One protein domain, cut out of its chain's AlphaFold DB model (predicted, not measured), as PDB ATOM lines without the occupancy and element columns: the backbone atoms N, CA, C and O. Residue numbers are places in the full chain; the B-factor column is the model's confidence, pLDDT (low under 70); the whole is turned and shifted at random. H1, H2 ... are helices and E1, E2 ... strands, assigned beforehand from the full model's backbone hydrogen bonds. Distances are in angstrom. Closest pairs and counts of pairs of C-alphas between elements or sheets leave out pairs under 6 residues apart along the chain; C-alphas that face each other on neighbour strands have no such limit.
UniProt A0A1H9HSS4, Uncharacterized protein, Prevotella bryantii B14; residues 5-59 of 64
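What this domain is: This is residues 5 to 59 of the 64 residues of an uncharacterized protein of Prevotella bryantii B14 (UniProt A0A1H9HSS4). A small antiparallel sheet, E2 E1 E3, has H1 beside it and H2 grazing it; H3's residues 51 to 56 stick out. The 55 printed residues, mixed in class, run E1 E2 H1 E3 H2 H3. The whole is only just compact, close to loose: radius of gyration of the C-alphas 11.8 A, spans 33 by 25 by 18 A.

How they stand to each other: E1, residues 5 to 9, and E2, 14 to 18, form a hairpin; N 7 and O 15 are 2.8 A apart. E3, 36 to 38, neighbours E1, N 37 and O 8 2.9 A apart. H1, 19 to 27, is on the sheet, in a split strand-helix-strand unit: E2, H1, E3, with E1 between the strands. H2, 40 to 45, only grazes the sheet; H3, 51 to 59, is not on it. In H1, H2 and H3 every O i to N i+4 pair is within hydrogen-bond range.

Where its parts are: E1 begins at (263.862, 31.114, -49.828); H3 ends at (273.136, 34.929, -26.528).

The domain as a whole: The printed part has no cut; pLDDT is under 70 at residues 27 to 31 and 50 to 59.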
ATOM      1  N   VAL A   5     262.456  30.718 -49.955       85.88
ATOM      2  CA  VAL A   5     263.862  31.114 -49.828       85.88
ATOM      3  C   VAL A   5     264.432  31.351 -51.217       85.88
ATOM      4  O   VAL A   5     264.264  30.523 -52.114       85.88
ATOM      5  N   HIS A   6     265.098  32.489 -51.391       90.94
ATOM      6  CA  HIS A   6     265.897  32.768 -52.575       90.94
ATOM      7  C   HIS A   6     267.324  32.288 -52.348       90.94
ATOM      8  O   HIS A   6     267.961  32.643 -51.357       90.94
ATOM      9  N   LEU A   7     267.807  31.482 -53.281       89.88
ATOM     10  CA  LEU A   7     269.183  31.036 -53.351       89.88
ATOM     11  C   LEU A   7     269.859  31.666 -54.570       89.88
ATOM     12  O   LEU A   7     269.223  31.820 -55.614       89.88
ATOM     13  N   ILE A   8     271.138  31.996 -54.454       91.69
ATOM     14  CA  ILE A   8     271.957  32.593 -55.507       91.69
ATOM     15  C   ILE A   8     273.266  31.813 -55.638       91.69
ATOM     16  O   ILE A   8     273.895  31.470 -54.641       91.69
ATOM     17  N   ASN A   9     273.660  31.479 -56.867       90.56
ATOM     18  CA  ASN A   9     274.953  30.843 -57.119       90.56
ATOM     19  C   ASN A   9     276.049  31.885 -57.404       90.56
ATOM     20  O   ASN A   9     275.779  33.071 -57.598       90.56
ATOM     21  N   LYS A  10     277.299  31.423 -57.520       87.69
ATOM     22  CA  LYS A  10     278.466  32.275 -57.833       87.69
ATOM     23  C   LYS A  10     278.384  33.002 -59.183       87.69
ATOM     24  O   LYS A  10     279.110  33.964 -59.397       87.69
ATOM     25  N   GLU A  11     277.520  32.550 -60.090       91.88
ATOM     26  CA  GLU A  11     277.274  33.188 -61.389       91.88
ATOM     27  C   GLU A  11     276.142  34.233 -61.332       91.88
ATOM     28  O   GLU A  11     275.813  34.838 -62.351       91.88
ATOM     29  N   GLY A  12     275.505  34.425 -60.171       86.62
ATOM     30  CA  GLY A  12     274.357  35.317 -59.997       86.62
ATOM     31  C   GLY A  12     273.013  34.724 -60.437       86.62
ATOM     32  O   GLY A  12     272.013  35.441 -60.482       86.62
ATOM     33  N   LYS A  13     272.946  33.426 -60.758       91.38
ATOM     34  CA  LYS A  13     271.678  32.750 -61.068       91.38
ATOM     35  C   LYS A  13     270.893  32.527 -59.785       91.38
ATOM     36  O   LYS A  13     271.385  31.910 -58.840       91.38
ATOM     37  N   THR A  14     269.647  32.981 -59.790       90.75
ATOM     38  CA  THR A  14     268.738  32.860 -58.652       90.75
ATOM     39  C   THR A  14     267.810  31.660 -58.798       90.75
ATOM     40  O   THR A  14     267.273  31.413 -59.880       90.75
ATOM     41  N   LYS A  15     267.545  30.963 -57.695       89.44
ATOM     42  CA  LYS A  15     266.553  29.889 -57.591       89.44
ATOM     43  C   LYS A  15     265.669  30.127 -56.372       89.44
ATOM     44  O   LYS A  15     266.166  30.477 -55.309       89.44
ATOM     45  N   VAL A  16     264.365  29.913 -56.516       89.88
ATOM     46  CA  VAL A  16     263.408  30.031 -55.409       89.88
ATOM     47  C   VAL A  16     262.968  28.639 -54.985       89.88
ATOM     48  O   VAL A  16     262.516  27.859 -55.823       89.88
ATOM     49  N   VAL A  17     263.103  28.335 -53.700       89.12
ATOM     50  CA  VAL A  17     262.715  27.051 -53.100       89.12
ATOM     51  C   VAL A  17     261.823  27.279 -51.884       89.12
ATOM     52  O   VAL A  17     261.732  28.391 -51.361       89.12
ATOM     53  N   GLU A  18     261.143  26.233 -51.431       88.88
ATOM     54  CA  GLU A  18     260.404  26.278 -50.168       88.88
ATOM     55  C   GLU A  18     261.383  26.232 -48.983       88.88
ATOM     56  O   GLU A  18     262.404  25.545 -49.022       88.88
ATOM     57  N   HIS A  19     261.065  26.955 -47.908       82.75
ATOM     58  CA  HIS A  19     261.897  27.039 -46.703       82.75
ATOM     59  C   HIS A  19     262.078  25.675 -46.042       82.75
ATOM     60  O   HIS A  19     263.181  25.375 -45.599       82.75
ATOM     61  N   SER A  20     261.048  24.823 -46.061       83.00
ATOM     62  CA  SER A  20     261.156  23.442 -45.580       83.00
ATOM     63  C   SER A  20     262.167  22.634 -46.391       83.00
ATOM     64  O   SER A  20     263.044  22.021 -45.803       83.00
ATOM     65  N   GLU A  21     262.124  22.711 -47.727       83.81
ATOM     66  CA  GLU A  21     263.078  22.004 -48.596       83.81
ATOM     67  C   GLU A  21     264.513  22.508 -48.391       83.81
ATOM     68  O   GLU A  21     265.465  21.725 -48.397       83.81
ATOM     69  N   PHE A  22     264.680  23.817 -48.185       83.12
ATOM     70  CA  PHE A  22     265.981  24.393 -47.867       83.12
ATOM     71  C   PHE A  22     266.503  23.905 -46.507       83.12
ATOM     72  O   PHE A  22     267.646  23.466 -46.423       83.12
ATOM     73  N   MET A  23     265.675  23.926 -45.458       77.56
ATOM     74  CA  MET A  23     266.048  23.431 -44.128       77.56
ATOM     75  C   MET A  23     266.356  21.932 -44.134       77.56
ATOM     76  O   MET A  23     267.365  21.538 -43.558       77.56
ATOM     77  N   ASP A  24     265.560  21.120 -44.830       81.69
ATOM     78  CA  ASP A  24     265.823  19.688 -44.992       81.69
ATOM     79  C   ASP A  24     267.173  19.456 -45.680       81.69
ATOM     80  O   ASP A  24     267.981  18.677 -45.185       81.69
ATOM     81  N   SER A  25     267.495  20.198 -46.747       77.94
ATOM     82  CA  SER A  25     268.812  20.102 -47.400       77.94
ATOM     83  C   SER A  25     269.970  20.490 -46.470       77.94
ATOM     84  O   SER A  25     271.014  19.839 -46.492       77.94
ATOM     85  N   GLN A  26     269.799  21.522 -45.635       72.50
ATOM     86  CA  GLN A  26     270.826  21.943 -44.673       72.50
ATOM     87  C   GLN A  26     270.997  20.939 -43.520       72.50
ATOM     88  O   GLN A  26     272.117  20.720 -43.063       72.50
ATOM     89  N   LEU A  27     269.905  20.328 -43.047       69.31
ATOM     90  CA  LEU A  27     269.898  19.404 -41.905       69.31
ATOM     91  C   LEU A  27     270.298  17.977 -42.288       69.31
ATOM     92  O   LEU A  27     270.992  17.312 -41.522       69.31
ATOM     93  N   LEU A  28     269.869  17.504 -43.458       67.38
ATOM     94  CA  LEU A  28     270.107  16.137 -43.922       67.38
ATOM     95  C   LEU A  28     271.475  15.967 -44.588       67.38
ATOM     96  O   LEU A  28     271.818  14.858 -44.996       67.38
ATOM     97  N   THR A  29     272.280  17.033 -44.717       60.81
ATOM     98  CA  THR A  29     273.539  17.036 -45.498       60.81
ATOM     99  C   THR A  29     273.366  16.530 -46.936       60.81
ATOM    100  O   THR A  29     274.337  16.218 -47.627       60.81
ATOM    101  N   GLU A  30     272.126  16.493 -47.427       63.66
ATOM    102  CA  GLU A  30     271.837  16.352 -48.839       63.66
ATOM    103  C   GLU A  30     272.268  17.666 -49.471       63.66
ATOM    104  O   GLU A  30     271.563  18.675 -49.415       63.66
ATOM    105  N   ASN A  31     273.472  17.664 -50.034       67.00
ATOM    106  CA  ASN A  31     274.140  18.816 -50.633       67.00
ATOM    107  C   ASN A  31     273.450  19.265 -51.948       67.00
ATOM    108  O   ASN A  31     274.094  19.644 -52.918       67.00
ATOM    109  N   LYS A  32     272.114  19.190 -51.996       73.44
ATOM    110  CA  LYS A  32     271.208  19.462 -53.120       73.44
ATOM    111  C   LYS A  32     271.346  20.889 -53.650       73.44
ATOM    112  O   LYS A  32     271.035  21.148 -54.811       73.44
ATOM    113  N   PHE A  33     271.823  21.799 -52.805       78.88
ATOM    114  CA  PHE A  33     272.087  23.196 -53.129       78.88
ATOM    115  C   PHE A  33     273.554  23.577 -52.893       78.88
ATOM    116  O   PHE A  33     273.828  24.730 -52.604       78.88
ATOM    117  N   SER A  34     274.503  22.642 -53.024       78.00
ATOM    118  CA  SER A  34     275.934  22.887 -52.761       78.00
ATOM    119  C   SER A  34     276.527  24.082 -53.510       78.00
ATOM    120  O   SER A  34     277.440  24.735 -53.014       78.00
ATOM    121  N   ASP A  35     276.013  24.360 -54.709       84.50
ATOM    122  CA  ASP A  35     276.477  25.452 -55.569       84.50
ATOM    123  C   ASP A  35     275.725  26.771 -55.341       84.50
ATOM    124  O   ASP A  35     276.001  27.767 -56.013       84.50
ATOM    125  N   TYR A  36     274.750  26.771 -54.434       84.06
ATOM    126  CA  TYR A  36     273.849  27.881 -54.181       84.06
ATOM    127  C   TYR A  36     273.914  28.297 -52.713       84.06
ATOM    128  O   TYR A  36     273.775  27.488 -51.800       84.06
ATOM    129  N   GLU A  37     274.058  29.592 -52.487       84.88
ATOM    130  CA  GLU A  37     274.030  30.193 -51.159       84.88
ATOM    131  C   GLU A  37     272.700  30.924 -50.962       84.88
ATOM    132  O   GLU A  37     271.991  31.219 -51.924       84.88
ATOM    133  N   VAL A  38     272.323  31.211 -49.717       85.69
ATOM    134  CA  VAL A  38     271.134  32.034 -49.456       85.69
ATOM    135  C   VAL A  38     271.387  33.442 -49.982       85.69
ATOM    136  O   VAL A  38     272.401  34.055 -49.655       85.69
ATOM    137  N   ASP A  39     270.444  33.981 -50.752       87.94
ATOM    138  CA  ASP A  39     270.425  35.405 -51.070       87.94
ATOM    139  C   ASP A  39     270.070  36.179 -49.798       87.94
ATOM    140  O   ASP A  39     268.900  36.395 -49.471       87.94
ATOM    141  N   VAL A  40     271.104  36.554 -49.046       81.62
ATOM    142  CA  VAL A  40     270.976  37.231 -47.752       81.62
ATOM    143  C   VAL A  40     270.193  38.539 -47.884       81.62
ATOM    144  O   VAL A  40     269.409  38.861 -46.993       81.62
ATOM    145  N   ASN A  41     270.331  39.264 -48.999       83.69
ATOM    146  CA  ASN A  41     269.617  40.525 -49.210       83.69
ATOM    147  C   ASN A  41     268.111  40.289 -49.332       83.69
ATOM    148  O   ASN A  41     267.318  40.948 -48.655       83.69
ATOM    149  N   TRP A  42     267.710  39.316 -50.154       86.50
ATOM    150  CA  TRP A  42     266.302  38.943 -50.269       86.50
ATOM    151  C   TRP A  42     265.761  38.375 -48.952       86.50
ATOM    152  O   TRP A  42     264.650  38.715 -48.535       86.50
ATOM    153  N   TYR A  43     266.557  37.541 -48.281       82.56
ATOM    154  CA  TYR A  43     266.195  36.876 -47.031       82.56
ATOM    155  C   TYR A  43     265.926  37.896 -45.911       82.56
ATOM    156  O   TYR A  43     264.844  37.894 -45.321       82.56
ATOM    157  N   LEU A  44     266.836  38.848 -45.696       81.06
ATOM    158  CA  LEU A  44     266.651  39.938 -44.733       81.06
ATOM    159  C   LEU A  44     265.485  40.859 -45.124       81.06
ATOM    160  O   LEU A  44     264.670  41.216 -44.273       81.06
ATOM    161  N   SER A  45     265.349  41.199 -46.412       83.56
ATOM    162  CA  SER A  45     264.261  42.063 -46.896       83.56
ATOM    163  C   SER A  45     262.869  41.440 -46.734       83.56
ATOM    164  O   SER A  45     261.885  42.174 -46.679       83.56
ATOM    165  N   ASN A  46     262.768  40.109 -46.659       80.25
ATOM    166  CA  ASN A  46     261.515  39.398 -46.383       80.25
ATOM    167  C   ASN A  46     261.267  39.180 -44.879       80.25
ATOM    168  O   ASN A  46     260.314  38.496 -44.502       80.25
ATOM    169  N   GLY A  47     262.104  39.761 -44.011       75.38
ATOM    170  CA  GLY A  47     261.958  39.681 -42.559       75.38
ATOM    171  C   GLY A  47     262.443  38.362 -41.957       75.38
ATOM    172  O   GLY A  47     262.084  38.042 -40.822       75.38
ATOM    173  N   TYR A  48     263.239  37.579 -42.690       75.44
ATOM    174  CA  TYR A  48     263.919  36.434 -42.098       75.44
ATOM    175  C   TYR A  48     265.163  36.901 -41.338       75.44
ATOM    176  O   TYR A  48     265.945  37.700 -41.841       75.44
ATOM    177  N   MET A  49     265.368  36.372 -40.133       70.88
ATOM    178  CA  MET A  49     266.609  36.568 -39.381       70.88
ATOM    179  C   MET A  49     267.672  35.587 -39.871       70.88
ATOM    180  O   MET A  49     267.373  34.410 -40.101       70.88
ATOM    181  N   THR A  50     268.913  36.052 -40.014       69.44
ATOM    182  CA  THR A  50     270.035  35.154 -40.314       69.44
ATOM    183  C   THR A  50     270.300  34.221 -39.127       69.44
ATOM    184  O   THR A  50     269.916  34.503 -37.989       69.44
ATOM    185  N   LEU A  51     270.982  33.095 -39.367       66.06
ATOM    186  CA  LEU A  51     271.417  32.211 -38.279       66.06
ATOM    187  C   LEU A  51     272.356  32.932 -37.296       66.06
ATOM    188  O   LEU A  51     272.328  32.635 -36.103       66.06
ATOM    189  N   GLU A  52     273.154  33.893 -37.768       64.56
ATOM    190  CA  GLU A  52     273.964  34.759 -36.903       64.56
ATOM    191  C   GLU A  52     273.102  35.669 -36.021       64.56
ATOM    192  O   GLU A  52     273.357  35.761 -34.819       64.56
ATOM    193  N   ASP A  53     272.056  36.288 -36.575       64.56
ATOM    194  CA  ASP A  53     271.121  37.114 -35.800       64.56
ATOM    195  C   ASP A  53     270.362  36.280 -34.763       64.56
ATOM    196  O   ASP A  53     270.197  36.695 -33.616       64.56
ATOM    197  N   MET A  54     269.962  35.060 -35.129       60.44
ATOM    198  CA  MET A  54     269.309  34.133 -34.209       60.44
ATOM    199  C   MET A  54     270.251  33.713 -33.067       60.44
ATOM    200  O   MET A  54     269.836  33.680 -31.908       60.44
ATOM    201  N   ARG A  55     271.537  33.468 -33.359       60.22
ATOM    202  CA  ARG A  55     272.560  33.191 -32.332       60.22
ATOM    203  C   ARG A  55     272.785  34.387 -31.404       60.22
ATOM    204  O   ARG A  55     272.900  34.186 -30.197       60.22
ATOM    205  N   LYS A  56     272.798  35.615 -31.933       60.69
ATOM    206  CA  LYS A  56     272.893  36.844 -31.120       60.69
ATOM    207  C   LYS A  56     271.660  37.060 -30.242       60.69
ATOM    208  O   LYS A  56     271.811  37.465 -29.096       60.69
ATOM    209  N   SER A  57     270.466  36.742 -30.740       55.69
ATOM    210  CA  SER A  57     269.215  36.846 -29.977       55.69
ATOM    211  C   SER A  57     269.185  35.889 -28.776       55.69
ATOM    212  O   SER A  57     268.814  36.283 -27.673       55.69
ATOM    213  N   ILE A  58     269.670  34.655 -28.947       58.38
ATOM    214  CA  ILE A  58     269.727  33.661 -27.860       58.38
ATOM    215  C   ILE A  58     270.880  33.961 -26.879       58.38
ATOM    216  O   ILE A  58     270.753  33.709 -25.684       58.38
ATOM    217  N   GLY A  59     271.990  34.533 -27.359       47.62
ATOM    218  CA  GLY A  59     273.136  34.929 -26.528       47.62
ATOM    219  C   GLY A  59     273.025  36.309 -25.866       47.62
ATOM    220  O   GLY A  59     273.922  36.688 -25.118       47.62
TER     221      GLY A  59